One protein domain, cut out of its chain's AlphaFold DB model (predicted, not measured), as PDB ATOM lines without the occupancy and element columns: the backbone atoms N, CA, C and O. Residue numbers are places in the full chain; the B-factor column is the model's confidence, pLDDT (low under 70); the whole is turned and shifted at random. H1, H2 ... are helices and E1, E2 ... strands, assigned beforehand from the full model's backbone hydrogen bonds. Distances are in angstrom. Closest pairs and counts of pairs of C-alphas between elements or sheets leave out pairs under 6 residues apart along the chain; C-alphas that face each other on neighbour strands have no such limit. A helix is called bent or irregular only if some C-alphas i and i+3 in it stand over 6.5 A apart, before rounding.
ATOM      1  N   ARG A   6     -45.177 -20.348  24.899       97.69
ATOM      2  CA  ARG A   6     -45.010 -20.193  26.349       97.69
ATOM      3  C   ARG A   6     -45.798 -21.214  27.160       97.69
ATOM      4  O   ARG A   6     -45.249 -21.791  28.088       97.69
ATOM      5  N   GLN A   7     -47.055 -21.469  26.792       97.88
ATOM      6  CA  GLN A   7     -47.884 -22.456  27.491       97.88
ATOM      7  C   GLN A   7     -47.320 -23.875  27.347       97.88
ATOM      8  O   GLN A   7     -47.279 -24.628  28.318       97.88
ATOM      9  N   ASN A   8     -46.856 -24.229  26.146       98.06
ATOM     10  CA  ASN A   8     -46.255 -25.534  25.896       98.06
ATOM     11  C   ASN A   8     -44.934 -25.689  26.666       98.06
ATOM     12  O   ASN A   8     -44.742 -26.668  27.381       98.06
ATOM     13  N   GLN A   9     -44.062 -24.678  26.596       98.50
ATOM     14  CA  GLN A   9     -42.803 -24.648  27.341       98.50
ATOM     15  C   GLN A   9     -43.033 -24.722  28.850       98.50
ATOM     16  O   GLN A   9     -42.325 -25.465  29.513       98.50
ATOM     17  N   PHE A  10     -44.035 -24.022  29.387       98.75
ATOM     18  CA  PHE A  10     -44.405 -24.088  30.803       98.75
ATOM     19  C   PHE A  10     -44.776 -25.513  31.241       98.75
ATOM     20  O   PHE A  10     -44.275 -25.997  32.258       98.75
ATOM     21  N   ASN A  11     -45.620 -26.199  30.463       98.69
ATOM     22  CA  ASN A  11     -46.059 -27.563  30.769       98.69
ATOM     23  C   ASN A  11     -44.880 -28.551  30.720       98.69
ATOM     24  O   ASN A  11     -44.660 -29.307  31.669       98.69
ATOM     25  N   ILE A  12     -44.096 -28.512  29.637       98.81
ATOM     26  CA  ILE A  12     -42.937 -29.393  29.443       98.81
ATOM     27  C   ILE A  12     -41.869 -29.114  30.505       98.81
ATOM     28  O   ILE A  12     -41.331 -30.047  31.093       98.81
ATOM     29  N   TYR A  13     -41.591 -27.841  30.794       98.88
ATOM     30  CA  TYR A  13     -40.584 -27.434  31.770       98.88
ATOM     31  C   TYR A  13     -40.895 -27.986  33.157       98.88
ATOM     32  O   TYR A  13     -40.034 -28.604  33.777       98.88
ATOM     33  N   ASN A  14     -42.126 -27.802  33.637       98.88
ATOM     34  CA  ASN A  14     -42.509 -28.284  34.959       98.88
ATOM     35  C   ASN A  14     -42.514 -29.818  35.029       98.88
ATOM     36  O   ASN A  14     -42.092 -30.379  36.040       98.88
ATOM     37  N   SER A  15     -42.907 -30.503  33.949       98.81
ATOM     38  CA  SER A  15     -42.789 -31.962  33.852       98.81
ATOM     39  C   SER A  15     -41.327 -32.424  33.935       98.81
ATOM     40  O   SER A  15     -40.997 -33.264  34.773       98.81
ATOM     41  N   ALA A  16     -40.433 -31.815  33.150       98.88
ATOM     42  CA  ALA A  16     -39.004 -32.122  33.148       98.88
ATOM     43  C   ALA A  16     -38.338 -31.826  34.495       98.88
ATOM     44  O   ALA A  16     -37.614 -32.660  35.033       98.88
ATOM     45  N   ARG A  17     -38.627 -30.662  35.081       98.75
ATOM     46  CA  ARG A  17     -38.138 -30.275  36.404       98.75
ATOM     47  C   ARG A  17     -38.534 -31.306  37.462       98.75
ATOM     48  O   ARG A  17     -37.677 -31.757  38.216       98.75
ATOM     49  N   ASN A  18     -39.805 -31.707  37.503       98.75
ATOM     50  CA  ASN A  18     -40.287 -32.700  38.464       98.75
ATOM     51  C   ASN A  18     -39.651 -34.077  38.235       98.75
ATOM     52  O   ASN A  18     -39.284 -34.740  39.204       98.75
ATOM     53  N   HIS A  19     -39.462 -34.479  36.974       98.75
ATOM     54  CA  HIS A  19     -38.752 -35.710  36.640       98.75
ATOM     55  C   HIS A  19     -37.327 -35.710  37.206       98.75
ATOM     56  O   HIS A  19     -36.952 -36.664  37.883       98.75
ATOM     57  N   PHE A  20     -36.552 -34.644  36.992       98.75
ATOM     58  CA  PHE A  20     -35.169 -34.572  37.472       98.75
ATOM     59  C   PHE A  20     -35.046 -34.428  38.995       98.75
ATOM     60  O   PHE A  20     -34.061 -34.892  39.562       98.75
ATOM     61  N   ILE A  21     -36.038 -33.843  39.676       98.75
ATOM     62  CA  ILE A  21     -36.099 -33.856  41.148       98.75
ATOM     63  C   ILE A  21     -36.338 -35.280  41.666       98.75
ATOM     64  O   ILE A  21     -35.703 -35.692  42.633       98.75
ATOM     65  N   ALA A  22     -37.248 -36.028  41.033       98.62
ATOM     66  CA  ALA A  22     -37.562 -37.403  41.421       98.62
ATOM     67  C   ALA A  22     -36.458 -38.404  41.030       98.62
ATOM     68  O   ALA A  22     -36.313 -39.437  41.677       98.62
ATOM     69  N   ASN A  23     -35.673 -38.090  39.994       98.50
ATOM     70  CA  ASN A  23     -34.620 -38.941  39.439       98.50
ATOM     71  C   ASN A  23     -33.285 -38.172  39.370       98.50
ATOM     72  O   ASN A  23     -32.771 -37.914  38.277       98.50
ATOM     73  N   PRO A  24     -32.698 -37.782  40.518       98.50
ATOM     74  CA  PRO A  24     -31.487 -36.959  40.536       98.50
ATOM     75  C   PRO A  24     -30.280 -37.666  39.904       98.50
ATOM     76  O   PRO A  24     -29.375 -37.001  39.396       98.50
ATOM     77  N   SER A  25     -30.273 -39.004  39.870       98.44
ATOM     78  CA  SER A  25     -29.252 -39.802  39.186       98.44
ATOM     79  C   SER A  25     -29.129 -39.459  37.700       98.44
ATOM     80  O   SER A  25     -28.010 -39.425  37.201       98.44
ATOM     81  N   SER A  26     -30.227 -39.125  37.012       98.31
ATOM     82  CA  SER A  26     -30.189 -38.740  35.594       98.31
ATOM     83  C   SER A  26     -29.378 -37.461  35.363       98.31
ATOM     84  O   SER A  26     -28.627 -37.377  34.396       98.31
ATOM     85  N   LEU A  27     -29.480 -36.468  36.257       98.69
ATOM     86  CA  LEU A  27     -28.645 -35.262  36.177       98.69
ATOM     87  C   LEU A  27     -27.194 -35.555  36.565       98.69
ATOM     88  O   LEU A  27     -26.279 -35.053  35.921       98.69
ATOM     89  N   ILE A  28     -26.980 -36.368  37.602       98.88
ATOM     90  CA  ILE A  28     -25.639 -36.718  38.090       98.88
ATOM     91  C   ILE A  28     -24.847 -37.478  37.018       98.88
ATOM     92  O   ILE A  28     -23.690 -37.142  36.769       98.88
ATOM     93  N   GLU A  29     -25.452 -38.474  36.368       98.81
ATOM     94  CA  GLU A  29     -24.785 -39.234  35.307       98.81
ATOM     95  C   GLU A  29     -24.600 -38.394  34.039       98.81
ATOM     96  O   GLU A  29     -23.554 -38.508  33.404       98.81
ATOM     97  N   LEU A  30     -25.526 -37.486  33.709       98.88
ATOM     98  CA  LEU A  30     -25.331 -36.529  32.615       98.88
ATOM     99  C   LEU A  30     -24.155 -35.570  32.876       98.88
ATOM    100  O   LEU A  30     -23.296 -35.391  32.011       98.88
ATOM    101  N   GLU A  31     -24.089 -34.975  34.071       98.94
ATOM    102  CA  GLU A  31     -22.974 -34.122  34.508       98.94
ATOM    103  C   GLU A  31     -21.640 -34.868  34.426       98.94
ATOM    104  O   GLU A  31     -20.658 -34.355  33.882       98.94
ATOM    105  N   LYS A  32     -21.607 -36.103  34.931       98.88
ATOM    106  CA  LYS A  32     -20.425 -36.965  34.924       98.88
ATOM    107  C   LYS A  32     -20.001 -37.351  33.516       98.88
ATOM    108  O   LYS A  32     -18.815 -37.258  33.201       98.88
ATOM    109  N   PHE A  33     -20.950 -37.754  32.674       98.62
ATOM    110  CA  PHE A  33     -20.709 -38.095  31.277       98.62
ATOM    111  C   PHE A  33     -20.027 -36.934  30.549       98.62
ATOM    112  O   PHE A  33     -18.930 -37.111  30.019       98.62
ATOM    113  N   LEU A  34     -20.607 -35.732  30.603       98.50
ATOM    114  CA  LEU A  34     -20.054 -34.565  29.912       98.50
ATOM    115  C   LEU A  34     -18.733 -34.090  30.513       98.50
ATOM    116  O   LEU A  34     -17.855 -33.657  29.773       98.50
ATOM    117  N   THR A  35     -18.554 -34.205  31.832       98.75
ATOM    118  CA  THR A  35     -17.278 -33.871  32.482       98.75
ATOM    119  C   THR A  35     -16.166 -34.796  31.997       98.75
ATOM    120  O   THR A  35     -15.123 -34.326  31.548       98.75
ATOM    121  N   ASN A  36     -16.397 -36.111  32.024       98.50
ATOM    122  CA  ASN A  36     -15.423 -37.100  31.560       98.50
ATOM    123  C   ASN A  36     -15.146 -36.962  30.061       98.50
ATOM    124  O   ASN A  36     -14.005 -37.111  29.620       98.50
ATOM    125  N   TYR A  37     -16.179 -36.655  29.279       97.88
ATOM    126  CA  TYR A  37     -16.040 -36.435  27.849       97.88
ATOM    127  C   TYR A  37     -15.194 -35.192  27.548       97.88
ATOM    128  O   TYR A  37     -14.250 -35.260  26.761       97.88
ATOM    129  N   LEU A  38     -15.460 -34.076  28.235       98.06
ATOM    130  CA  LEU A  38     -14.674 -32.851  28.106       98.06
ATOM    131  C   LEU A  38     -13.211 -33.071  28.512       98.06
ATOM    132  O   LEU A  38     -12.313 -32.635  27.795       98.06
ATOM    133  N   VAL A  39     -12.967 -33.785  29.617       98.50
ATOM    134  CA  VAL A  39     -11.613 -34.196  30.028       98.50
ATOM    135  C   VAL A  39     -10.936 -34.973  28.900       98.50
ATOM    136  O   VAL A  39      -9.831 -34.621  28.498       98.50
ATOM    137  N   SER A  40     -11.618 -35.974  28.342       97.81
ATOM    138  CA  SER A  40     -11.075 -36.833  27.283       97.81
ATOM    139  C   SER A  40     -10.719 -36.043  26.023       97.81
ATOM    140  O   SER A  40      -9.616 -36.197  25.500       97.81
ATOM    141  N   ILE A  41     -11.605 -35.149  25.567       97.06
ATOM    142  CA  ILE A  41     -11.341 -34.281  24.412       97.06
ATOM    143  C   ILE A  41     -10.140 -33.372  24.663       97.06
ATOM    144  O   ILE A  41      -9.282 -33.241  23.791       97.06
ATOM    145  N   ILE A  42     -10.060 -32.739  25.833       97.69
ATOM    146  CA  ILE A  42      -8.968 -31.806  26.126       97.69
ATOM    147  C   ILE A  42      -7.649 -32.556  26.239       97.69
ATOM    148  O   ILE A  42      -6.652 -32.104  25.687       97.69
ATOM    149  N   THR A  43      -7.632 -33.717  26.896       97.88
ATOM    150  CA  THR A  43      -6.441 -34.568  26.964       97.88
ATOM    151  C   THR A  43      -5.992 -35.005  25.571       97.88
ATOM    152  O   THR A  43      -4.810 -34.889  25.261       97.88
ATOM    153  N   ALA A  44      -6.916 -35.436  24.707       97.06
ATOM    154  CA  ALA A  44      -6.596 -35.849  23.340       97.06
ATOM    155  C   ALA A  44      -6.010 -34.707  22.490       97.06
ATOM    156  O   ALA A  44      -5.195 -34.957  21.606       97.06
ATOM    157  N   ASN A  45      -6.381 -33.458  22.783       96.94
ATOM    158  CA  ASN A  45      -5.945 -32.270  22.044       96.94
ATOM    159  C   ASN A  45      -4.942 -31.406  22.830       96.94
ATOM    160  O   ASN A  45      -4.699 -30.254  22.466       96.94
ATOM    161  N   ILE A  46      -4.340 -31.931  23.906       97.25
ATOM    162  CA  ILE A  46      -3.550 -31.106  24.832       97.25
ATOM    163  C   ILE A  46      -2.292 -30.523  24.186       97.25
ATOM    164  O   ILE A  46      -1.845 -29.447  24.576       97.25
ATOM    165  N   VAL A  47      -1.734 -31.207  23.182       96.38
ATOM    166  CA  VAL A  47      -0.561 -30.737  22.435       96.38
ATOM    167  C   VAL A  47      -0.904 -29.492  21.617       96.38
ATOM    168  O   VAL A  47      -0.217 -28.485  21.770       96.38
ATOM    169  N   GLU A  48      -1.982 -29.531  20.824       96.81
ATOM    170  CA  GLU A  48      -2.467 -28.377  20.046       96.81
ATOM    171  C   GLU A  48      -2.856 -27.225  20.982       96.81
ATOM    172  O   GLU A  48      -2.412 -26.096  20.805       96.81
ATOM    173  N   ILE A  49      -3.626 -27.519  22.037       97.56
ATOM    174  CA  ILE A  49      -4.047 -26.520  23.029       97.56
ATOM    175  C   ILE A  49      -2.835 -25.829  23.664       97.56
ATOM    176  O   ILE A  49      -2.813 -24.606  23.779       97.56
ATOM    177  N   LYS A  50      -1.821 -26.598  24.077       97.44
ATOM    178  CA  LYS A  50      -0.586 -26.057  24.656       97.44
ATOM    179  C   LYS A  50       0.149 -25.171  23.655       97.44
ATOM    180  O   LYS A  50       0.621 -24.109  24.050       97.44
ATOM    181  N   GLN A  51       0.292 -25.621  22.408       97.38
ATOM    182  CA  GLN A  51       0.979 -24.865  21.362       97.38
ATOM    183  C   GLN A  51       0.307 -23.507  21.161       97.38
ATOM    184  O   GLN A  51       0.958 -22.485  21.351       97.38
ATOM    185  N   ASP A  52      -1.002 -23.493  20.928       97.94
ATOM    186  CA  ASP A  52      -1.737 -22.260  20.639       97.94
ATOM    187  C   ASP A  52      -1.859 -21.330  21.853       97.94
ATOM    188  O   ASP A  52      -1.836 -20.109  21.712       97.94
ATOM    189  N   TYR A  53      -1.958 -21.883  23.066       98.00
ATOM    190  CA  TYR A  53      -1.947 -21.080  24.290       98.00
ATOM    191  C   TYR A  53      -0.585 -20.411  24.510       98.00
ATOM    192  O   TYR A  53      -0.509 -19.234  24.864       98.00
ATOM    193  N   ASN A  54       0.503 -21.161  24.315       97.56
ATOM    194  CA  ASN A  54       1.856 -20.660  24.535       97.56
ATOM    195  C   ASN A  54       2.318 -19.719  23.414       97.56
ATOM    196  O   ASN A  54       3.135 -18.837  23.683       97.56
ATOM    197  N   GLU A  55       1.754 -19.847  22.209       97.88
ATOM    198  CA  GLU A  55       2.011 -18.967  21.064       97.88
ATOM    199  C   GLU A  55       1.810 -17.490  21.418       97.88
ATOM    200  O   GLU A  55       2.586 -16.641  20.992       97.88
ATOM    201  N   ALA A  56       0.860 -17.173  22.305       97.62
ATOM    202  CA  ALA A  56       0.660 -15.809  22.796       97.62
ATOM    203  C   ALA A  56       1.935 -15.185  23.399       97.62
ATOM    204  O   ALA A  56       2.151 -13.984  23.248       97.62
ATOM    205  N   SER A  57       2.800 -15.979  24.044       96.06
ATOM    206  CA  SER A  57       4.092 -15.492  24.559       96.06
ATOM    207  C   SER A  57       5.126 -15.294  23.443       96.06
ATOM    208  O   SER A  57       5.896 -14.342  23.503       96.06
ATOM    209  N   TYR A  58       5.136 -16.133  22.402       96.25
ATOM    210  CA  TYR A  58       6.032 -15.958  21.246       96.25
ATOM    211  C   TYR A  58       5.629 -14.768  20.372       96.25
ATOM    212  O   TYR A  58       6.484 -14.085  19.809       96.25
ATOM    213  N   LEU A  59       4.334 -14.458  20.332       97.56
ATOM    214  CA  LEU A  59       3.786 -13.291  19.652       97.56
ATOM    215  C   LEU A  59       4.000 -11.973  20.417       97.56
ATOM    216  O   LEU A  59       3.477 -10.946  19.989       97.56
ATOM    217  N   TYR A  60       4.777 -11.971  21.509       96.06
ATOM    218  CA  TYR A  60       5.075 -10.778  22.309       96.06
ATOM    219  C   TYR A  60       5.428  -9.520  21.488       96.06
ATOM    220  O   TYR A  60       4.806  -8.484  21.735       96.06
ATOM    221  N   PRO A  61       6.295  -9.580  20.451       96.19
ATOM    222  CA  PRO A  61       6.641  -8.399  19.649       96.19
ATOM    223  C   PRO A  61       5.449  -7.708  18.967       96.19
ATOM    224  O   PRO A  61       5.536  -6.544  18.584       96.19
ATOM    225  N   PHE A  62       4.323  -8.409  18.793       97.69
ATOM    226  CA  PHE A  62       3.132  -7.860  18.145       97.69
ATOM    227  C   PHE A  62       2.201  -7.117  19.106       97.69
ATOM    228  O   PHE A  62       1.391  -6.309  18.654       97.69
ATOM    229  N   TRP A  63       2.294  -7.367  20.415       96.81
ATOM    230  CA  TRP A  63       1.378  -6.797  21.407       96.81
ATOM    231  C   TRP A  63       2.073  -6.092  22.575       96.81
ATOM    232  O   TRP A  63       1.395  -5.427  23.355       96.81
ATOM    233  N   GLU A  64       3.402  -6.152  22.691       94.19
ATOM    234  CA  GLU A  64       4.159  -5.566  23.810       94.19
ATOM    235  C   GLU A  64       3.919  -4.065  24.032       94.19
ATOM    236  O   GLU A  64       3.955  -3.595  25.169       94.19
ATOM    237  N   ASN A  65       3.636  -3.320  22.958       94.81
ATOM    238  CA  ASN A  65       3.360  -1.881  23.005       94.81
ATOM    239  C   ASN A  65       1.889  -1.562  23.324       94.81
ATOM    240  O   ASN A  65       1.556  -0.413  23.611       94.81
ATOM    241  N   TYR A  66       1.018  -2.574  23.292       95.75
ATOM    242  CA  TYR A  66      -0.414  -2.476  23.575       95.75
ATOM    243  C   TYR A  66      -0.888  -3.646  24.460       95.75
ATOM    244  O   TYR A  66      -1.842  -4.341  24.098       95.75
ATOM    245  N   PRO A  67      -0.231  -3.915  25.606       93.56
ATOM    246  CA  PRO A  67      -0.603  -5.039  26.442       93.56
ATOM    247  C   PRO A  67      -1.956  -4.761  27.112       93.56
ATOM    248  O   PRO A  67      -2.308  -3.597  27.338       93.56
ATOM    249  N   PRO A  68      -2.702  -5.805  27.510       92.50
ATOM    250  CA  PRO A  68      -3.882  -5.620  28.337       92.50
ATOM    251  C   PRO A  68      -3.544  -4.819  29.602       92.50
ATOM    252  O   PRO A  68      -2.534  -5.078  30.261       92.50
ATOM    253  N   GLU A  69      -4.397  -3.855  29.952       89.62
ATOM    254  CA  GLU A  69      -4.185  -3.000  31.122       89.62
ATOM    255  C   GLU A  69      -4.123  -3.810  32.421       89.62
ATOM    256  O   GLU A  69      -4.908  -4.740  32.626       89.62
ATOM    257  N   ASP A  70      -3.238  -3.416  33.340       86.88
ATOM    258  CA  ASP A  70      -3.153  -4.031  34.662       86.88
ATOM    259  C   ASP A  70      -4.494  -3.901  35.407       86.88
ATOM    260  O   ASP A  70      -5.063  -2.816  35.521       86.88
ATOM    261  N   ARG A  71      -4.999  -5.012  35.957       76.19
ATOM    262  CA  ARG A  71      -6.285  -5.050  36.673       76.19
ATOM    263  C   ARG A  71      -6.103  -5.428  38.140       76.19
ATOM    264  O   ARG A  71      -5.179  -6.149  38.508       76.19
ATOM    265  N   GLY A  72      -7.043  -4.988  38.977       76.88
ATOM    266  CA  GLY A  72      -7.085  -5.301  40.408       76.88
ATOM    267  C   GLY A  72      -6.476  -4.219  41.304       76.88
ATOM    268  O   GLY A  72      -6.022  -3.171  40.851       76.88
ATOM    269  N   ARG A  73      -6.512  -4.455  42.619       74.69
ATOM    270  CA  ARG A  73      -6.005  -3.516  43.627       74.69
ATOM    271  C   ARG A  73      -4.493  -3.694  43.778       74.69
ATOM    272  O   ARG A  73      -4.066  -4.748  44.224       74.69
ATOM    273  N   GLN A  74      -3.721  -2.650  43.463       82.44
ATOM    274  CA  GLN A  74      -2.253  -2.609  43.607       82.44
ATOM    275  C   GLN A  74      -1.526  -3.759  42.870       82.44
ATOM    276  O   GLN A  74      -0.892  -4.598  43.510       82.44
ATOM    277  N   PRO A  75      -1.614  -3.824  41.526       84.69
ATOM    278  CA  PRO A  75      -0.925  -4.853  40.750       84.69
ATOM    279  C   PRO A  75       0.603  -4.737  40.900       84.69
ATOM    280  O   PRO A  75       1.143  -3.633  40.905       84.69
ATOM    281  N   ILE A  76       1.293  -5.883  40.978       84.75
ATOM    282  CA  ILE A  76       2.766  -5.978  41.083       84.75
ATOM    283  C   ILE A  76       3.453  -5.598  39.750       84.75
ATOM    284  O   ILE A  76       4.623  -5.232  39.739       84.75
ATOM    285  N   LYS A  77       2.693  -5.591  38.642       85.38
ATOM    286  CA  LYS A  77       3.112  -5.191  37.282       85.38
ATOM    287  C   LYS A  77       4.222  -6.043  36.653       85.38
ATOM    288  O   LYS A  77       4.830  -5.628  35.678       85.38
ATOM    289  N   ASP A  78       4.438  -7.247  37.157       86.38
ATOM    290  CA  ASP A  78       5.338  -8.270  36.604       86.38
ATOM    291  C   ASP A  78       4.573  -9.384  35.858       86.38
ATOM    292  O   ASP A  78       5.130 -10.387  35.424       86.38
ATOM    293  N   GLN A  79       3.265  -9.200  35.685       89.19
ATOM    294  CA  GLN A  79       2.348 -10.131  35.041       89.19
ATOM    295  C   GLN A  79       1.609  -9.422  33.899       89.19
ATOM    296  O   GLN A  79       1.349  -8.219  33.987       89.19
ATOM    297  N   TYR A  80       1.214 -10.168  32.867       92.38
ATOM    298  CA  TYR A  80       0.210  -9.714  31.903       92.38
ATOM    299  C   TYR A  80      -1.163 -10.328  32.232       92.38
ATOM    300  O   TYR A  80      -1.234 -11.513  32.591       92.38
ATOM    301  N   PRO A  81      -2.273  -9.573  32.128       92.94
ATOM    302  CA  PRO A  81      -3.610 -10.159  32.160       92.94
ATOM    303  C   PRO A  81      -3.762 -11.195  31.040       92.94
ATOM    304  O   PRO A  81      -3.544 -10.889  29.874       92.94
ATOM    305  N   TRP A  82      -4.124 -12.426  31.402       95.50
ATOM    306  CA  TRP A  82      -4.042 -13.592  30.508       95.50
ATOM    307  C   TRP A  82      -5.396 -14.279  30.276       95.50
ATOM    308  O   TRP A  82      -5.483 -15.466  29.968       95.50
ATOM    309  N   ILE A  83      -6.477 -13.529  30.498       92.81
ATOM    310  CA  ILE A  83      -7.855 -14.032  30.476       92.81
ATOM    311  C   ILE A  83      -8.210 -14.517  29.066       92.81
ATOM    312  O   ILE A  83      -8.499 -15.700  28.879       92.81
ATOM    313  N   GLU A  84      -8.072 -13.626  28.082       95.75
ATOM    314  CA  GLU A  84      -8.478 -13.848  26.688       95.75
ATOM    315  C   GLU A  84      -7.693 -14.977  26.007       95.75
ATOM    316  O   GLU A  84      -8.240 -15.696  25.174       95.75
ATOM    317  N   VAL A  85      -6.434 -15.207  26.406       97.50
ATOM    318  CA  VAL A  85      -5.629 -16.324  25.880       97.50
ATOM    319  C   VAL A  85      -6.301 -17.661  26.194       97.50
ATOM    320  O   VAL A  85      -6.446 -18.499  25.309       97.50
ATOM    321  N   GLY A  86      -6.784 -17.856  27.425       97.25
ATOM    322  CA  GLY A  86      -7.539 -19.063  27.777       97.25
ATOM    323  C   GLY A  86      -8.903 -19.138  27.088       97.25
ATOM    324  O   GLY A  86      -9.294 -20.208  26.613       97.25
ATOM    325  N   GLU A  87      -9.623 -18.017  27.004       97.56
ATOM    326  CA  GLU A  87     -10.940 -17.956  26.351       97.56
ATOM    327  C   GLU A  87     -10.871 -18.332  24.865       97.56
ATOM    328  O   GLU A  87     -11.746 -19.040  24.360       97.56
ATOM    329  N   HIS A  88      -9.810 -17.931  24.167       96.69
ATOM    330  CA  HIS A  88      -9.632 -18.228  22.750       96.69
ATOM    331  C   HIS A  88      -8.919 -19.554  22.490       96.69
ATOM    332  O   HIS A  88      -9.465 -20.405  21.784       96.69
ATOM    333  N   ALA A  89      -7.736 -19.767  23.072       97.00
ATOM    334  CA  ALA A  89      -6.930 -20.954  22.790       97.00
ATOM    335  C   ALA A  89      -7.567 -22.245  23.322       97.00
ATOM    336  O   ALA A  89      -7.226 -23.329  22.855       97.00
ATOM    337  N   ILE A  90      -8.503 -22.143  24.274       96.75
ATOM    338  CA  ILE A  90      -9.236 -23.292  24.812       96.75
ATOM    339  C   ILE A  90     -10.734 -23.130  24.568       96.75
ATOM    340  O   ILE A  90     -11.316 -23.939  23.849       96.75
ATOM    341  N   GLY A  91     -11.360 -22.090  25.127       96.25
ATOM    342  CA  GLY A  91     -12.819 -21.929  25.102       96.25
ATOM    343  C   GLY A  91     -13.406 -21.937  23.689       96.25
ATOM    344  O   GLY A  91     -14.263 -22.763  23.383       96.25
ATOM    345  N   SER A  92     -12.882 -21.091  22.803       95.94
ATOM    346  CA  SER A  92     -13.365 -20.953  21.420       95.94
ATOM    347  C   SER A  92     -13.087 -22.186  20.548       95.94
ATOM    348  O   SER A  92     -13.708 -22.349  19.499       95.94
ATOM    349  N   LYS A  93     -12.186 -23.090  20.965       94.50
ATOM    350  CA  LYS A  93     -11.973 -24.376  20.281       94.50
ATOM    351  C   LYS A  93     -13.039 -25.411  20.628       94.50
ATOM    352  O   LYS A  93     -13.265 -26.313  19.823       94.50
ATOM    353  N   LEU A  94     -13.681 -25.307  21.795       94.88
ATOM    354  CA  LEU A  94     -14.582 -26.346  22.297       94.88
ATOM    355  C   LEU A  94     -15.730 -26.683  21.337       94.88
ATOM    356  O   LEU A  94     -15.906 -27.876  21.098       94.88
ATOM    357  N   PRO A  95     -16.466 -25.723  20.738       92.75
ATOM    358  CA  PRO A  95     -17.555 -26.063  19.821       92.75
ATOM    359  C   PRO A  95     -17.076 -26.931  18.654       92.75
ATOM    360  O   PRO A  95     -17.656 -27.978  18.389       92.75
ATOM    361  N   ARG A  96     -15.942 -26.568  18.038       93.50
ATOM    362  CA  ARG A  96     -15.319 -27.343  16.952       93.50
ATOM    363  C   ARG A  96     -14.928 -28.753  17.397       93.50
ATOM    364  O   ARG A  96     -15.095 -29.698  16.636       93.50
ATOM    365  N   LEU A  97     -14.372 -28.900  18.599       94.56
ATOM    366  CA  LEU A  97     -13.973 -30.212  19.116       94.56
ATOM    367  C   LEU A  97     -15.194 -31.088  19.436       94.56
ATOM    368  O   LEU A  97     -15.170 -32.295  19.202       94.56
ATOM    369  N   LEU A  98     -16.269 -30.484  19.942       94.75
ATOM    370  CA  LEU A  98     -17.501 -31.174  20.320       94.75
ATOM    371  C   LEU A  98     -18.348 -31.592  19.114       94.75
ATOM    372  O   LEU A  98     -18.967 -32.652  19.170       94.75
ATOM    373  N   ASP A  99     -18.323 -30.819  18.027       93.50
ATOM    374  CA  ASP A  99     -19.068 -31.097  16.787       93.50
ATOM    375  C   ASP A  99     -18.630 -32.397  16.087       93.50
ATOM    376  O   ASP A  99     -19.344 -32.947  15.255       93.50
ATOM    377  N   SER A 100     -17.476 -32.954  16.475       89.19
ATOM    378  CA  SER A 100     -17.031 -34.276  16.010       89.19
ATOM    379  C   SER A 100     -17.904 -35.439  16.497       89.19
ATOM    380  O   SER A 100     -17.834 -36.527  15.924       89.19
ATOM    381  N   VAL A 101     -18.704 -35.231  17.549       92.12
ATOM    382  CA  VAL A 101     -19.532 -36.274  18.180       92.12
ATOM    383  C   VAL A 101     -20.952 -35.804  18.440       92.12
ATOM    384  O   VAL A 101     -21.891 -36.558  18.223       92.12
ATOM    385  N   PHE A 102     -21.133 -34.564  18.884       97.44
ATOM    386  CA  PHE A 102     -22.454 -34.028  19.170       97.44
ATOM    387  C   PHE A 102     -22.976 -33.219  17.997       97.44
ATOM    388  O   PHE A 102     -22.236 -32.459  17.381       97.44
ATOM    389  N   ARG A 103     -24.294 -33.238  17.795       97.94
ATOM    390  CA  ARG A 103     -24.932 -32.151  17.055       97.94
ATOM    391  C   ARG A 103     -24.947 -30.903  17.934       97.94
ATOM    392  O   ARG A 103     -25.634 -30.885  18.959       97.94
ATOM    393  N   VAL A 104     -24.243 -29.856  17.513       97.62
ATOM    394  CA  VAL A 104     -24.145 -28.586  18.249       97.62
ATOM    395  C   VAL A 104     -25.162 -27.565  17.721       97.62
ATOM    396  O   VAL A 104     -25.336 -27.395  16.515       97.62
ATOM    397  N   ARG A 105     -25.876 -26.878  18.625       96.88
ATOM    398  CA  ARG A 105     -26.718 -25.708  18.307       96.88
ATOM    399  C   ARG A 105     -26.348 -24.509  19.181       96.88
ATOM    400  O   ARG A 105     -26.630 -24.511  20.384       96.88
ATOM    401  N   ASP A 106     -25.860 -23.442  18.559       92.81
ATOM    402  CA  ASP A 106     -25.541 -22.163  19.211       92.81
ATOM    403  C   ASP A 106     -26.800 -21.311  19.428       92.81
ATOM    404  O   ASP A 106     -27.047 -20.290  18.785       92.81
ATOM    405  N   THR A 107     -27.668 -21.777  20.327       94.38
ATOM    406  CA  THR A 107     -28.939 -21.104  20.609       94.38
ATOM    407  C   THR A 107     -28.700 -19.797  21.369       94.38
ATOM    408  O   THR A 107     -28.109 -19.788  22.449       94.38
ATOM    409  N   GLY A 108     -29.209 -18.687  20.826       95.31
ATOM    410  CA  GLY A 108     -29.075 -17.364  21.433       95.31
ATOM    411  C   GLY A 108     -29.708 -17.276  22.826       95.31
ATOM    412  O   GLY A 108     -30.888 -17.575  23.008       95.31
ATOM    413  N   LEU A 109     -28.925 -16.806  23.800       95.19
ATOM    414  CA  LEU A 109     -29.356 -16.523  25.171       95.19
ATOM    415  C   LEU A 109     -28.722 -15.195  25.630       95.19
ATOM    416  O   LEU A 109     -27.526 -14.995  25.377       95.19
ATOM    417  N   PRO A 110     -29.478 -14.279  26.271       95.62
ATOM    418  CA  PRO A 110     -29.002 -12.924  26.570       95.62
ATOM    419  C   PRO A 110     -27.968 -12.864  27.702       95.62
ATOM    420  O   PRO A 110     -27.294 -11.850  27.858       95.62
ATOM    421  N   THR A 111     -27.843 -13.922  28.502       93.75
ATOM    422  CA  THR A 111     -26.876 -14.040  29.598       93.75
ATOM    423  C   THR A 111     -26.400 -15.487  29.711       93.75
ATOM    424  O   THR A 111     -27.088 -16.402  29.265       93.75
ATOM    425  N   GLY A 112     -25.226 -15.708  30.301       93.44
ATOM    426  CA  GLY A 112     -24.714 -17.052  30.569       93.44
ATOM    427  C   GLY A 112     -23.201 -17.080  30.727       93.44
ATOM    428  O   GLY A 112     -22.604 -16.034  30.990       93.44
ATOM    429  N   SER A 113     -22.627 -18.268  30.553       93.88
ATOM    430  CA  SER A 113     -21.183 -18.503  30.485       93.88
ATOM    431  C   SER A 113     -20.570 -18.074  29.152       93.88
ATOM    432  O   SER A 113     -21.302 -17.789  28.192       93.88
ATOM    433  N   ASP A 114     -19.236 -18.064  29.110       94.69
ATOM    434  CA  ASP A 114     -18.435 -17.724  27.924       94.69
ATOM    435  C   ASP A 114     -18.808 -18.599  26.726       94.69
ATOM    436  O   ASP A 114     -19.118 -18.088  25.651       94.69
ATOM    437  N   GLN A 115     -18.854 -19.918  26.934       96.75
ATOM    438  CA  GLN A 115     -19.299 -20.887  25.939       96.75
ATOM    439  C   GLN A 115     -20.645 -21.476  26.353       96.75
ATOM    440  O   GLN A 115     -20.833 -21.913  27.494       96.75
ATOM    441  N   ARG A 116     -21.597 -21.489  25.416       95.56
ATOM    442  CA  ARG A 116     -22.939 -22.026  25.642       95.56
ATOM    443  C   ARG A 116     -23.545 -22.557  24.357       95.56
ATOM    444  O   ARG A 116     -23.746 -21.815  23.404       95.56
ATOM    445  N   PHE A 117     -23.901 -23.827  24.369       96.12
ATOM    446  CA  PHE A 117     -24.506 -24.476  23.216       96.12
ATOM    447  C   PHE A 117     -25.367 -25.649  23.670       96.12
ATOM    448  O   PHE A 117     -25.183 -26.209  24.755       96.12
ATOM    449  N   VAL A 118     -26.348 -25.996  22.844       98.31
ATOM    450  CA  VAL A 118     -27.158 -27.195  23.041       98.31
ATOM    451  C   VAL A 118     -26.466 -28.337  22.315       98.31
ATOM    452  O   VAL A 118     -26.256 -28.249  21.106       98.31
ATOM    453  N   LEU A 119     -26.112 -29.385  23.053       98.56
ATOM    454  CA  LEU A 119     -25.584 -30.625  22.493       98.56
ATOM    455  C   LEU A 119     -26.716 -31.642  22.402       98.56
ATOM    456  O   LEU A 119     -27.497 -31.768  23.348       98.56
ATOM    457  N   THR A 120     -26.781 -32.371  21.293       98.56
ATOM    458  CA  THR A 120     -27.723 -33.475  21.095       98.56
ATOM    459  C   THR A 120     -26.976 -34.717  20.618       98.56
ATOM    460  O   THR A 120     -26.231 -34.623  19.643       98.56
ATOM    461  N   ASP A 121     -27.181 -35.853  21.294       98.38
ATOM    462  CA  ASP A 121     -26.587 -37.158  20.960       98.38
ATOM    463  C   ASP A 121     -27.264 -38.323  21.719       98.38
ATOM    464  O   ASP A 121     -27.848 -38.134  22.791       98.38
ATOM    465  N   ASP A 122     -27.164 -39.546  21.196       98.06
ATOM    466  CA  ASP A 122     -27.745 -40.751  21.810       98.06
ATOM    467  C   ASP A 122     -27.053 -41.155  23.127       98.06
ATOM    468  O   ASP A 122     -27.681 -41.739  24.020       98.06
ATOM    469  N   ALA A 123     -25.783 -40.796  23.326       97.81
ATOM    470  CA  ALA A 123     -25.106 -40.987  24.605       97.81
ATOM    471  C   ALA A 123     -25.718 -40.108  25.709       97.81
ATOM    472  O   ALA A 123     -25.793 -40.537  26.862       97.81
ATOM    473  N   ILE A 124     -26.241 -38.921  25.367       98.62
ATOM    474  CA  ILE A 124     -27.002 -38.078  26.306       98.62
ATOM    475  C   ILE A 124     -28.336 -38.751  26.649       98.62
ATOM    476  O   ILE A 124     -28.731 -38.769  27.816       98.62
ATOM    477  N   ALA A 125     -29.002 -39.365  25.663       98.25
ATOM    478  CA  ALA A 125     -30.207 -40.156  25.918       98.25
ATOM    479  C   ALA A 125     -29.907 -41.291  26.898       98.25
ATOM    480  O   ALA A 125     -30.623 -41.475  27.876       98.25
ATOM    481  N   THR A 126     -28.795 -41.993  26.696       98.12
ATOM    482  CA  THR A 126     -28.358 -43.074  27.585       98.12
ATOM    483  C   THR A 126     -28.081 -42.562  29.002       98.12
ATOM    484  O   THR A 126     -28.603 -43.121  29.966       98.12
ATOM    485  N   ALA A 127     -27.328 -41.465  29.145       97.69
ATOM    486  CA  ALA A 127     -26.984 -40.876  30.442       97.69
ATOM    487  C   ALA A 127     -28.209 -40.380  31.233       97.69
ATOM    488  O   ALA A 127     -28.194 -40.374  32.462       97.69
ATOM    489  N   THR A 128     -29.283 -39.990  30.541       98.19
ATOM    490  CA  THR A 128     -30.526 -39.513  31.167       98.19
ATOM    491  C   THR A 128     -31.605 -40.594  31.298       98.19
ATOM    492  O   THR A 128     -32.749 -40.273  31.623       98.19
ATOM    493  N   GLY A 129     -31.282 -41.867  31.038       96.94
ATOM    494  CA  GLY A 129     -32.254 -42.964  31.101       96.94
ATOM    495  C   GLY A 129     -33.354 -42.865  30.037       96.94
ATOM    496  O   GLY A 129     -34.485 -43.286  30.266       96.94
ATOM    497  N   GLY A 130     -33.039 -42.265  28.890       97.81
ATOM    498  CA  GLY A 130     -33.939 -42.062  27.759       97.81
ATOM    499  C   GLY A 130     -34.847 -40.837  27.875       97.81
ATOM    500  O   GLY A 130     -35.670 -40.626  26.988       97.81
ATOM    501  N   PHE A 131     -34.726 -40.022  28.932       98.44
ATOM    502  CA  PHE A 131     -35.627 -38.884  29.144       98.44
ATOM    503  C   PHE A 131     -35.405 -37.746  28.139       98.44
ATOM    504  O   PHE A 131     -36.358 -37.131  27.663       98.44
ATOM    505  N   THR A 132     -34.146 -37.455  27.811       98.75
ATOM    506  CA  THR A 132     -33.795 -36.497  26.761       98.75
ATOM    507  C   THR A 132     -32.455 -36.846  26.134       98.75
ATOM    508  O   THR A 132     -31.532 -37.280  26.810       98.75
ATOM    509  N   ASN A 133     -32.314 -36.601  24.839       98.69
ATOM    510  CA  ASN A 133     -31.043 -36.727  24.132       98.69
ATOM    511  C   ASN A 133     -30.281 -35.398  24.036       98.69
ATOM    512  O   ASN A 133     -29.338 -35.294  23.260       98.69
ATOM    513  N   SER A 134     -30.722 -34.364  24.758       98.81
ATOM    514  CA  SER A 134     -30.175 -33.015  24.651       98.81
ATOM    515  C   SER A 134     -29.790 -32.431  26.006       98.81
ATOM    516  O   SER A 134     -30.414 -32.711  27.024       98.81
ATOM    517  N   VAL A 135     -28.779 -31.570  26.007       98.81
ATOM    518  CA  VAL A 135     -28.282 -30.837  27.178       98.81
ATOM    519  C   VAL A 135     -27.941 -29.417  26.758       98.81
ATOM    520  O   VAL A 135     -27.482 -29.194  25.638       98.81
ATOM    521  N   TRP A 136     -28.136 -28.450  27.649       98.62
ATOM    522  CA  TRP A 136     -27.533 -27.136  27.473       98.62
ATOM    523  C   TRP A 136     -26.215 -27.118  28.236       98.62
ATOM    524  O   TRP A 136     -26.200 -27.192  29.465       98.62
ATOM    525  N   PHE A 137     -25.106 -27.077  27.505       98.50
ATOM    526  CA  PHE A 137     -23.773 -27.152  28.084       98.50
ATOM    527  C   PHE A 137     -23.195 -25.749  28.231       98.50
ATOM    528  O   PHE A 137     -23.076 -25.016  27.250       98.50
ATOM    529  N   PHE A 138     -22.895 -25.363  29.468       98.62
ATOM    530  CA  PHE A 138     -22.273 -24.091  29.816       98.62
ATOM    531  C   PHE A 138     -20.842 -24.357  30.262       98.62
ATOM    532  O   PHE A 138     -20.623 -25.103  31.218       98.62
ATOM    533  N   VAL A 139     -19.877 -23.724  29.599       98.44
ATOM    534  CA  VAL A 139     -18.466 -23.789  29.981       98.44
ATOM    535  C   VAL A 139     -17.943 -22.375  30.163       98.44
ATOM    536  O   VAL A 139     -18.022 -21.547  29.259       98.44
ATOM    537  N   ASP A 140     -17.417 -22.110  31.350       98.31
ATOM    538  CA  ASP A 140     -16.842 -20.825  31.724       98.31
ATOM    539  C   ASP A 140     -15.332 -20.953  31.885       98.31
ATOM    540  O   ASP A 140     -14.866 -21.864  32.576       98.31
ATOM    541  N   ILE A 141     -14.572 -20.056  31.266       98.38
ATOM    542  CA  ILE A 141     -13.117 -20.097  31.258       98.38
ATOM    543  C   ILE A 141     -12.571 -19.217  32.381       98.38
ATOM    544  O   ILE A 141     -12.845 -18.026  32.489       98.38
ATOM    545  N   LYS A 142     -11.779 -19.819  33.267       97.12
ATOM    546  CA  LYS A 142     -11.318 -19.209  34.518       97.12
ATOM    547  C   LYS A 142      -9.793 -19.193  34.587       97.12
ATOM    548  O   LYS A 142      -9.205 -19.857  35.433       97.12
ATOM    549  N   SER A 143      -9.143 -18.469  33.678       96.25
ATOM    550  CA  SER A 143      -7.675 -18.392  33.619       96.25
ATOM    551  C   SER A 143      -7.083 -17.777  34.893       96.25
ATOM    552  O   SER A 143      -7.487 -16.684  35.294       96.25
ATOM    553  N   VAL A 144      -6.102 -18.443  35.508       95.38
ATOM    554  CA  VAL A 144      -5.391 -17.925  36.692       95.38
ATOM    555  C   VAL A 144      -3.890 -18.203  36.643       95.38
ATOM    556  O   VAL A 144      -3.443 -19.207  36.095       95.38
ATOM    557  N   GLY A 145      -3.120 -17.308  37.258       94.06
ATOM    558  CA  GLY A 145      -1.685 -17.478  37.480       94.06
ATOM    559  C   GLY A 145      -1.370 -17.944  38.904       94.06
ATOM    560  O   GLY A 145      -2.274 -18.040  39.740       94.06
ATOM    561  N   PRO A 146      -0.083 -18.123  39.244       91.44
ATOM    562  CA  PRO A 146       0.351 -18.718  40.514       91.44
ATOM    563  C   PRO A 146      -0.088 -17.937  41.764       91.44
ATOM    564  O   PRO A 146      -0.120 -18.484  42.861       91.44
ATOM    565  N   ARG A 147      -0.448 -16.656  41.624       89.69
ATOM    566  CA  ARG A 147      -0.899 -15.806  42.741       89.69
ATOM    567  C   ARG A 147      -2.396 -15.879  43.023       89.69
ATOM    568  O   ARG A 147      -2.831 -15.414  44.074       89.69
ATOM    569  N   ASP A 148      -3.180 -16.431  42.099       89.38
ATOM    570  CA  ASP A 148      -4.630 -16.608  42.261       89.38
ATOM    571  C   ASP A 148      -5.077 -18.061  42.051       89.38
ATOM    572  O   ASP A 148      -6.267 -18.356  41.928       89.38
ATOM    573  N   ASP A 149      -4.120 -18.988  42.046       93.88
ATOM    574  CA  ASP A 149      -4.366 -20.412  41.899       93.88
ATOM    575  C   ASP A 149      -4.885 -21.036  43.202       93.88
ATOM    576  O   ASP A 149      -4.177 -21.694  43.960       93.88
ATOM    577  N   GLN A 150      -6.158 -20.781  43.488       94.12
ATOM    578  CA  GLN A 150      -6.838 -21.268  44.685       94.12
ATOM    579  C   GLN A 150      -7.678 -22.515  44.359       94.12
ATOM    580  O   GLN A 150      -8.136 -22.689  43.226       94.12
ATOM    581  N   HIS A 151      -7.935 -23.379  45.349       95.38
ATOM    582  CA  HIS A 151      -8.786 -24.578  45.210       95.38
ATOM    583  C   HIS A 151     -10.295 -24.256  45.192       95.38
ATOM    584  O   HIS A 151     -11.111 -24.897  45.854       95.38
ATOM    585  N   PRO A 195     -32.518 -24.559  36.020       98.75
ATOM    586  CA  PRO A 195     -31.864 -25.865  35.997       98.75
ATOM    587  C   PRO A 195     -32.110 -26.644  34.698       98.75
ATOM    588  O   PRO A 195     -31.383 -27.584  34.383       98.75
ATOM    589  N   VAL A 196     -33.153 -26.288  33.952       98.75
ATOM    590  CA  VAL A 196     -33.550 -26.926  32.695       98.75
ATOM    591  C   VAL A 196     -34.027 -25.832  31.748       98.75
ATOM    592  O   VAL A 196     -34.603 -24.835  32.173       98.75
ATOM    593  N   PHE A 197     -33.824 -26.019  30.457       98.69
ATOM    594  CA  PHE A 197     -34.424 -25.197  29.419       98.69
ATOM    595  C   PHE A 197     -35.349 -26.049  28.553       98.69
ATOM    596  O   PHE A 197     -35.103 -27.236  28.343       98.69
ATOM    597  N   VAL A 198     -36.402 -25.426  28.023       98.62
ATOM    598  CA  VAL A 198     -37.263 -26.029  27.001       98.62
ATOM    599  C   VAL A 198     -37.286 -25.114  25.788       98.62
ATOM    600  O   VAL A 198     -37.739 -23.970  25.878       98.62
ATOM    601  N   LEU A 199     -36.784 -25.596  24.653       98.31
ATOM    602  CA  LEU A 199     -36.767 -24.823  23.410       98.31
ATOM    603  C   LEU A 199     -38.168 -24.736  22.790       98.31
ATOM    604  O   LEU A 199     -39.096 -25.441  23.184       98.31
ATOM    605  N   SER A 200     -38.343 -23.848  21.809       98.00
ATOM    606  CA  SER A 200     -39.637 -23.645  21.138       98.00
ATOM    607  C   SER A 200     -40.144 -24.884  20.393       98.00
ATOM    608  O   SER A 200     -41.349 -25.013  20.189       98.00
ATOM    609  N   ASP A 201     -39.238 -25.787  20.008       97.81
ATOM    610  CA  ASP A 201     -39.533 -27.079  19.374       97.81
ATOM    611  C   ASP A 201     -39.873 -28.194  20.387       97.81
ATOM    612  O   ASP A 201     -40.168 -29.316  19.988       97.81
ATOM    613  N   GLY A 202     -39.850 -27.895  21.690       98.38
ATOM    614  CA  GLY A 202     -40.092 -28.864  22.757       98.38
ATOM    615  C   GLY A 202     -38.849 -29.621  23.231       98.38
ATOM    616  O   GLY A 202     -38.978 -30.431  24.145       98.38
ATOM    617  N   THR A 203     -37.654 -29.349  22.682       98.75
ATOM    618  CA  THR A 203     -36.399 -29.939  23.184       98.75
ATOM    619  C   THR A 203     -36.251 -29.648  24.677       98.75
ATOM    620  O   THR A 203     -36.213 -28.480  25.070       98.75
ATOM    621  N   ILE A 204     -36.095 -30.694  25.492       98.88
ATOM    622  CA  ILE A 204     -35.763 -30.595  26.917       98.88
ATOM    623  C   ILE A 204     -34.243 -30.627  27.063       98.88
ATOM    624  O   ILE A 204     -33.608 -31.615  26.712       98.88
ATOM    625  N   ALA A 205     -33.658 -29.564  27.601       98.81
ATOM    626  CA  ALA A 205     -32.218 -29.422  27.765       98.81
ATOM    627  C   ALA A 205     -31.891 -29.104  29.237       98.81
ATOM    628  O   ALA A 205     -31.893 -27.927  29.615       98.81
ATOM    629  N   PRO A 206     -31.657 -30.110  30.108       98.88
ATOM    630  CA  PRO A 206     -31.059 -29.880  31.422       98.88
ATOM    631  C   PRO A 206     -29.754 -29.092  31.286       98.88
ATOM    632  O   PRO A 206     -29.040 -29.221  30.292       98.88
ATOM    633  N   LEU A 207     -29.461 -28.252  32.273       98.75
ATOM    634  CA  LEU A 207     -28.255 -27.436  32.282       98.75
ATOM    635  C   LEU A 207     -27.099 -28.198  32.941       98.75
ATOM    636  O   LEU A 207     -27.228 -28.641  34.083       98.75
ATOM    637  N   VAL A 208     -25.958 -28.278  32.259       98.88
ATOM    638  CA  VAL A 208     -24.686 -28.734  32.842       98.88
ATOM    639  C   VAL A 208     -23.685 -27.586  32.804       98.88
ATOM    640  O   VAL A 208     -23.511 -26.951  31.767       98.88
ATOM    641  N   MET A 209     -23.049 -27.308  33.946       98.75
ATOM    642  CA  MET A 209     -22.184 -26.144  34.150       98.75
ATOM    643  C   MET A 209     -20.765 -26.585  34.505       98.75
ATOM    644  O   MET A 209     -20.541 -27.225  35.534       98.75
ATOM    645  N   ILE A 210     -19.800 -26.190  33.682       98.81
ATOM    646  CA  ILE A 210     -18.381 -26.460  33.881       98.81
ATOM    647  C   ILE A 210     -17.634 -25.145  34.102       98.81
ATOM    648  O   ILE A 210     -17.729 -24.221  33.299       98.81
ATOM    649  N   ALA A 211     -16.833 -25.087  35.161       98.56
ATOM    650  CA  ALA A 211     -15.742 -24.132  35.266       98.56
ATOM    651  C   ALA A 211     -14.466 -24.800  34.749       98.56
ATOM    652  O   ALA A 211     -13.949 -25.737  35.361       98.56
ATOM    653  N   LEU A 212     -13.968 -24.320  33.617       98.56
ATOM    654  CA  LEU A 212     -12.724 -24.767  33.020       98.56
ATOM    655  C   LEU A 212     -11.647 -23.744  33.360       98.56
ATOM    656  O   LEU A 212     -11.726 -22.591  32.956       98.56
ATOM    657  N   LYS A 213     -10.661 -24.144  34.153       98.44
ATOM    658  CA  LYS A 213      -9.694 -23.256  34.799       98.44
ATOM    659  C   LYS A 213      -8.282 -23.562  34.281       98.44
ATOM    660  O   LYS A 213      -7.594 -24.409  34.855       98.44
ATOM    661  N   PRO A 214      -7.838 -22.904  33.192       98.19
ATOM    662  CA  PRO A 214      -6.447 -22.940  32.764       98.19
ATOM    663  C   PRO A 214      -5.570 -22.272  33.821       98.19
ATOM    664  O   PRO A 214      -5.846 -21.149  34.251       98.19
ATOM    665  N   VAL A 215      -4.506 -22.951  34.229       97.81
ATOM    666  CA  VAL A 215      -3.506 -22.420  35.152       97.81
ATOM    667  C   VAL A 215      -2.197 -22.266  34.398       97.81
ATOM    668  O   VAL A 215      -1.695 -23.236  33.825       97.81
ATOM    669  N   TYR A 216      -1.662 -21.048  34.381       96.75
ATOM    670  CA  TYR A 216      -0.380 -20.739  33.752       96.75
ATOM    671  C   TYR A 216       0.714 -20.506  34.790       96.75
ATOM    672  O   TYR A 216       0.463 -20.058  35.912       96.75
ATOM    673  N   ARG A 217       1.955 -20.758  34.378       95.12
ATOM    674  CA  ARG A 217       3.159 -20.343  35.108       95.12
ATOM    675  C   ARG A 217       3.524 -18.910  34.757       95.12
ATOM    676  O   ARG A 217       3.143 -18.415  33.710       95.12
ATOM    677  N   MET A 218       4.314 -18.268  35.609       94.06
ATOM    678  CA  MET A 218       5.012 -17.029  35.264       94.06
ATOM    679  C   MET A 218       6.502 -17.335  35.145       94.06
ATOM    680  O   MET A 218       7.121 -17.722  36.138       94.06
ATOM    681  N   LEU A 219       7.064 -17.201  33.943       93.31
ATOM    682  CA  LEU A 219       8.500 -17.378  33.730       93.31
ATOM    683  C   LEU A 219       9.257 -16.140  34.215       93.31
ATOM    684  O   LEU A 219       8.812 -15.012  34.018       93.31
ATOM    685  N   GLN A 220      10.399 -16.347  34.870       89.06
ATOM    686  CA  GLN A 220      11.222 -15.236  35.348       89.06
ATOM    687  C   GLN A 220      11.784 -14.445  34.161       89.06
ATOM    688  O   GLN A 220      12.159 -15.067  33.168       89.06
ATOM    689  N   PRO A 221      11.851 -13.107  34.248       87.75
ATOM    690  CA  PRO A 221      12.410 -12.305  33.174       87.75
ATOM    691  C   PRO A 221      13.917 -12.557  33.031       87.75
ATOM    692  O   PRO A 221      14.656 -12.460  34.013       87.75
ATOM    693  N   ASN A 222      14.393 -12.818  31.812       83.94
ATOM    694  CA  ASN A 222      15.830 -12.925  31.527       83.94
ATOM    695  C   ASN A 222      16.501 -11.551  31.335       83.94
ATOM    696  O   ASN A 222      17.728 -11.459  31.288       83.94
ATOM    697  N   VAL A 223      15.712 -10.473  31.241       82.56
ATOM    698  CA  VAL A 223      16.188  -9.091  31.086       82.56
ATOM    699  C   VAL A 223      15.757  -8.241  32.280       82.56
ATOM    700  O   VAL A 223      14.586  -8.211  32.659       82.56
ATOM    701  N   VAL A 224      16.703  -7.502  32.865       78.19
ATOM    702  CA  VAL A 224      16.431  -6.583  33.982       78.19
ATOM    703  C   VAL A 224      15.441  -5.503  33.539       78.19
ATOM    704  O   VAL A 224      15.699  -4.768  32.591       78.19
ATOM    705  N   GLY A 225      14.316  -5.395  34.250       74.44
ATOM    706  CA  GLY A 225      13.254  -4.426  33.964       74.44
ATOM    707  C   GLY A 225      12.118  -4.949  33.075       74.44
ATOM    708  O   GLY A 225      11.118  -4.249  32.932       74.44
ATOM    709  N   ALA A 226      12.224  -6.165  32.526       80.75
ATOM    710  CA  ALA A 226      11.103  -6.837  31.867       80.75
ATOM    711  C   ALA A 226      10.105  -7.403  32.898       80.75
ATOM    712  O   ALA A 226      10.470  -7.673  34.044       80.75
ATOM    713  N   ARG A 227       8.837  -7.579  32.495       84.00
ATOM    714  CA  ARG A 227       7.785  -8.109  33.382       84.00
ATOM    715  C   ARG A 227       7.980  -9.604  33.669       84.00
ATOM    716  O   ARG A 227       8.141  -9.990  34.820       84.00
ATOM    717  N   ASN A 228       7.945 -10.427  32.623       87.44
ATOM    718  CA  ASN A 228       8.159 -11.876  32.640       87.44
ATOM    719  C   ASN A 228       8.552 -12.352  31.231       87.44
ATOM    720  O   ASN A 228       8.307 -11.635  30.262       87.44
ATOM    721  N   ASP A 229       9.088 -13.569  31.127       90.19
ATOM    722  CA  ASP A 229       9.475 -14.195  29.848       90.19
ATOM    723  C   ASP A 229       8.386 -15.122  29.281       90.19
ATOM    724  O   ASP A 229       8.655 -16.088  28.566       90.19
ATOM    725  N   GLY A 230       7.129 -14.845  29.626       93.88
ATOM    726  CA  GLY A 230       5.974 -15.588  29.150       93.88
ATOM    727  C   GLY A 230       5.183 -16.263  30.259       93.88
ATOM    728  O   GLY A 230       5.610 -16.403  31.414       93.88
ATOM    729  N   GLN A 231       3.980 -16.682  29.873       96.12
ATOM    730  CA  GLN A 231       2.988 -17.246  30.781       96.12
ATOM    731  C   GLN A 231       2.431 -18.569  30.235       96.12
ATOM    732  O   GLN A 231       1.271 -18.626  29.817       96.12
ATOM    733  N   PRO A 232       3.259 -19.630  30.164       96.94
ATOM    734  CA  PRO A 232       2.876 -20.877  29.519       96.94
ATOM    735  C   PRO A 232       1.854 -21.660  30.343       96.94
ATOM    736  O   PRO A 232       1.862 -21.622  31.579       96.94
ATOM    737  N   LEU A 233       1.016 -22.428  29.646       98.00
ATOM    738  CA  LEU A 233       0.037 -23.322  30.254       98.00
ATOM    739  C   LEU A 233       0.735 -24.422  31.066       98.00
ATOM    740  O   LEU A 233       1.592 -25.138  30.548       98.00
ATOM    741  N   GLU A 234       0.341 -24.576  32.329       97.56
ATOM    742  CA  GLU A 234       0.857 -25.608  33.236       97.56
ATOM    743  C   GLU A 234      -0.136 -26.747  33.437       97.56
ATOM    744  O   GLU A 234       0.241 -27.917  33.427       97.56
ATOM    745  N   ARG A 235      -1.410 -26.419  33.646       97.94
ATOM    746  CA  ARG A 235      -2.470 -27.413  33.821       97.94
ATOM    747  C   ARG A 235      -3.834 -26.820  33.513       97.94
ATOM    748  O   ARG A 235      -3.993 -25.605  33.438       97.94
ATOM    749  N   ILE A 236      -4.827 -27.686  33.380       98.56
ATOM    750  CA  ILE A 236      -6.233 -27.301  33.273       98.56
ATOM    751  C   ILE A 236      -7.003 -28.043  34.364       98.56
ATOM    752  O   ILE A 236      -7.055 -29.273  34.356       98.56
ATOM    753  N   ASP A 237      -7.600 -27.298  35.294       98.56
ATOM    754  CA  ASP A 237      -8.561 -27.842  36.253       98.56
ATOM    755  C   ASP A 237      -9.972 -27.748  35.641       98.56
ATOM    756  O   ASP A 237     -10.382 -26.696  35.154       98.56
ATOM    757  N   ILE A 238     -10.731 -28.839  35.652       98.75
ATOM    758  CA  ILE A 238     -12.091 -28.929  35.107       98.75
ATOM    759  C   ILE A 238     -13.021 -29.254  36.267       98.75
ATOM    760  O   ILE A 238     -12.914 -30.331  36.849       98.75
ATOM    761  N   ALA A 239     -13.915 -28.328  36.612       98.81
ATOM    762  CA  ALA A 239     -14.837 -28.469  37.731       98.81
ATOM    763  C   ALA A 239     -16.300 -28.447  37.267       98.81
ATOM    764  O   ALA A 239     -16.772 -27.451  36.722       98.81
ATOM    765  N   CYS A 240     -17.035 -29.526  37.532       98.88
ATOM    766  CA  CYS A 240     -18.470 -29.620  37.298       98.88
ATOM    767  C   CYS A 240     -19.245 -29.057  38.488       98.88
ATOM    768  O   CYS A 240     -19.253 -29.639  39.579       98.88
ATOM    769  N   ILE A 241     -19.937 -27.943  38.261       98.69
ATOM    770  CA  ILE A 241     -20.792 -27.309  39.260       98.69
ATOM    771  C   ILE A 241     -22.161 -27.997  39.209       98.69
ATOM    772  O   ILE A 241     -22.759 -28.025  38.131       98.69
ATOM    773  N   PRO A 242     -22.668 -28.558  40.325       98.75
ATOM    774  CA  PRO A 242     -23.943 -29.253  40.301       98.75
ATOM    775  C   PRO A 242     -25.079 -28.337  39.838       98.75
ATOM    776  O   PRO A 242     -25.151 -27.164  40.214       98.75
ATOM    777  N   ASN A 243     -25.990 -28.898  39.057       98.81
ATOM    778  CA  ASN A 243     -27.246 -28.290  38.664       98.81
ATOM    779  C   ASN A 243     -28.037 -27.821  39.897       98.81
ATOM    780  O   ASN A 243     -27.981 -28.422  40.971       98.81
ATOM    781  N   GLY A 244     -28.822 -26.758  39.742       98.75
ATOM    782  CA  GLY A 244     -29.544 -26.124  40.840       98.75
ATOM    783  C   GLY A 244     -30.551 -27.040  41.539       98.75
ATOM    784  O   GLY A 244     -30.753 -26.906  42.748       98.75
ATOM    785  N   LEU A 245     -31.104 -28.035  40.837       98.88
ATOM    786  CA  LEU A 245     -31.935 -29.075  41.456       98.88
ATOM    787  C   LEU A 245     -31.120 -29.979  42.386       98.88
ATOM    788  O   LEU A 245     -31.582 -30.306  43.476       98.88
ATOM    789  N   LEU A 246     -29.887 -30.320  42.008       98.88
ATOM    790  CA  LEU A 246     -28.988 -31.105  42.852       98.88
ATOM    791  C   LEU A 246     -28.465 -30.294  44.045       98.88
ATOM    792  O   LEU A 246     -28.319 -30.821  45.150       98.88
ATOM    793  N   LEU A 247     -28.210 -28.998  43.831       98.62
ATOM    794  CA  LEU A 247     -27.774 -28.077  44.879       98.62
ATOM    795  C   LEU A 247     -28.835 -27.888  45.966       98.62
ATOM    796  O   LEU A 247     -28.468 -27.847  47.138       98.62
ATOM    797  N   PRO A 289     -15.273 -37.682  43.210       98.38
ATOM    798  CA  PRO A 289     -13.962 -37.327  42.656       98.38
ATOM    799  C   PRO A 289     -13.988 -36.829  41.204       98.38
ATOM    800  O   PRO A 289     -13.199 -35.965  40.833       98.38
ATOM    801  N   TRP A 290     -14.914 -37.331  40.380       98.56
ATOM    802  CA  TRP A 290     -15.038 -36.927  38.973       98.56
ATOM    803  C   TRP A 290     -15.480 -35.467  38.800       98.56
ATOM    804  O   TRP A 290     -15.273 -34.902  37.732       98.56
ATOM    805  N   ARG A 291     -16.048 -34.828  39.835       98.69
ATOM    806  CA  ARG A 291     -16.510 -33.435  39.749       98.69
ATOM    807  C   ARG A 291     -15.380 -32.436  39.585       98.69
ATOM    808  O   ARG A 291     -15.649 -31.329  39.138       98.69
ATOM    809  N   VAL A 292     -14.150 -32.790  39.957       98.75
ATOM    810  CA  VAL A 292     -12.974 -31.962  39.684       98.75
ATOM    811  C   VAL A 292     -11.854 -32.844  39.160       98.75
ATOM    812  O   VAL A 292     -11.338 -33.694  39.884       98.75
ATOM    813  N   GLN A 293     -11.462 -32.615  37.916       98.56
ATOM    814  CA  GLN A 293     -10.374 -33.317  37.244       98.56
ATOM    815  C   GLN A 293      -9.273 -32.325  36.883       98.56
ATOM    816  O   GLN A 293      -9.549 -31.156  36.631       98.56
ATOM    817  N   THR A 294      -8.027 -32.785  36.859       98.38
ATOM    818  CA  THR A 294      -6.876 -31.947  36.514       98.38
ATOM    819  C   THR A 294      -6.095 -32.618  35.398       98.38
ATOM    820  O   THR A 294      -5.678 -33.766  35.533       98.38
ATOM    821  N   ILE A 295      -5.858 -31.880  34.318       98.31
ATOM    822  CA  ILE A 295      -5.005 -32.296  33.207       98.31
ATOM    823  C   ILE A 295      -3.681 -31.558  33.354       98.31
ATOM    824  O   ILE A 295      -3.637 -30.334  33.246       98.31
ATOM    825  N   GLN A 296      -2.606 -32.298  33.619       97.12
ATOM    826  CA  GLN A 296      -1.255 -31.737  33.642       97.12
ATOM    827  C   GLN A 296      -0.782 -31.491  32.212       97.12
ATOM    828  O   GLN A 296      -0.940 -32.355  31.349       97.12
ATOM    829  N   VAL A 297      -0.181 -30.329  31.965       95.69
ATOM    830  CA  VAL A 297       0.430 -30.004  30.678       95.69
ATOM    831  C   VAL A 297       1.935 -30.212  30.799       95.69
ATOM    832  O   VAL A 297       2.577 -29.539  31.608       95.69
TER     833      VAL A 297
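Overview. This is residues 6 to 151, 195 to 247 and 289 to 297 of the 300 residues of the protein "Restriction endonuclease BglI" of Nitrosomonas eutropha (UniProt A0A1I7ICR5). A strongly twisted sheet of seven strands curls round the long helix H2, and the whole has the outline of a rod. H1 stands across one end of it, over E4; H3, H4 and two long links, residues 64 to 82 and 217 to 232, lie toward the other end. The printed part has 208 residues, with eight named helices and seven named strands in the order H1 H2 H3 H4 H5 H6 E1 E2 H7 E3 E4 E5 E6 H8 E7. The sheet is mixed and branched at E5, and the class is mixed, helices and strands. The whole is only just compact, close to loose, with a radius of gyration of the C-alphas of 19.6 A and spans of 65 by 32 by 28 A.

Arrangement. H1, residues 6 to 22, is on the sheet, over E4, residues 196 to 198, with Gln 9 and Val 198 the closest C-alphas at 5.7 A. H2, residues 24 to 44, is close to H1 but not clearly touching, about perpendicular at 89 degrees, with the C-alphas of Phe 20 and Leu 27 closest at 6.7 A. The sheet curls round H2, which comes closest to E5, residues 204 to 216, at the C-alphas of Glu 31 and Val 208, 5.9 A apart. H3, residues 46 to 58, is slantwise to the strands, at 55 degrees on the local plane to E6, residues 233 to 241, with a height over the sheet of 9.8 A. H4, residues 60 to 63, is not on the sheet and meets H3 only through their link. H5, residues 83 to 89, stands at the sheet's level and touches H3 at a steep tilt of 51 degrees, opposite ways, the closest C-alphas being Tyr 53 and Ala 89, 5.2 A. H6, residues 91 to 98, is on the sheet but over none of its strands; it is only just irregular, with C-alphas 92 and 95 6.8 A apart. E1, residues 103 to 105, and E2, residues 115 to 120, form an antiparallel hairpin, with N 103 and O 120 within hydrogen-bond range at 3.0 A. H7, residues 122 to 127, only grazes the sheet and touches residues 26 to 33 of H2 alone, with the C-alphas of Leu 30 and Ala 127 closest at 5.1 A. E3, residues 134 to 141, is antiparallel to E2, N 119 to O 135 2.9 A, and parallel to E5, N 138 to O 208 2.9 A. E4, E5 and E6 are a meander, each strand the antiparallel neighbour of the one before, with N 197 to O 205 2.8 A and N 213 to O 237 2.8 A. E3 lies on one side of E5, E4 and E6 on the other side. H8, residues 244 to 247, only grazes the sheet and only just touches H1, with 3 pairs of C-alphas within 8 A, the closest being Ile 21 and Leu 245, 6.3 A. E7, residues 292 to 296, is antiparallel to E6, N 238 to O 293 2.8 A. Every O i to N i+4 pair is within hydrogen-bond range in H1, H2, H5 and H7, against 6 of 9 in H3 and 2 of 4 in H6; H4 and H8 are too short for such a pair.

Along the chain. H1 begins at C-alpha 6, (-45.010, -20.193, 26.349), and is 24.1 A long; H2 is 30.3 A and H3 18.3 A. E5, the longest strand, covers 37.4 A from C-alpha 204 at (-35.763, -30.595, 26.917). E3 is 22.4 A long and E6 23.0 A. E7 ends at C-alpha 296, (-1.255, -31.737, 33.642).

Size, cuts and confidence. The C-alphas farthest apart are those of Gln 7 and Val 224, 66.6 A. Residues 152 to 194 and 248 to 288 are not printed, with gaps of 24.9 A and 16.8 A between the C-alphas across the cuts. The links H4 to H5 and E5 to E6 are long. The mean pLDDT of the printed part is 95.7, and no printed residue is under 70.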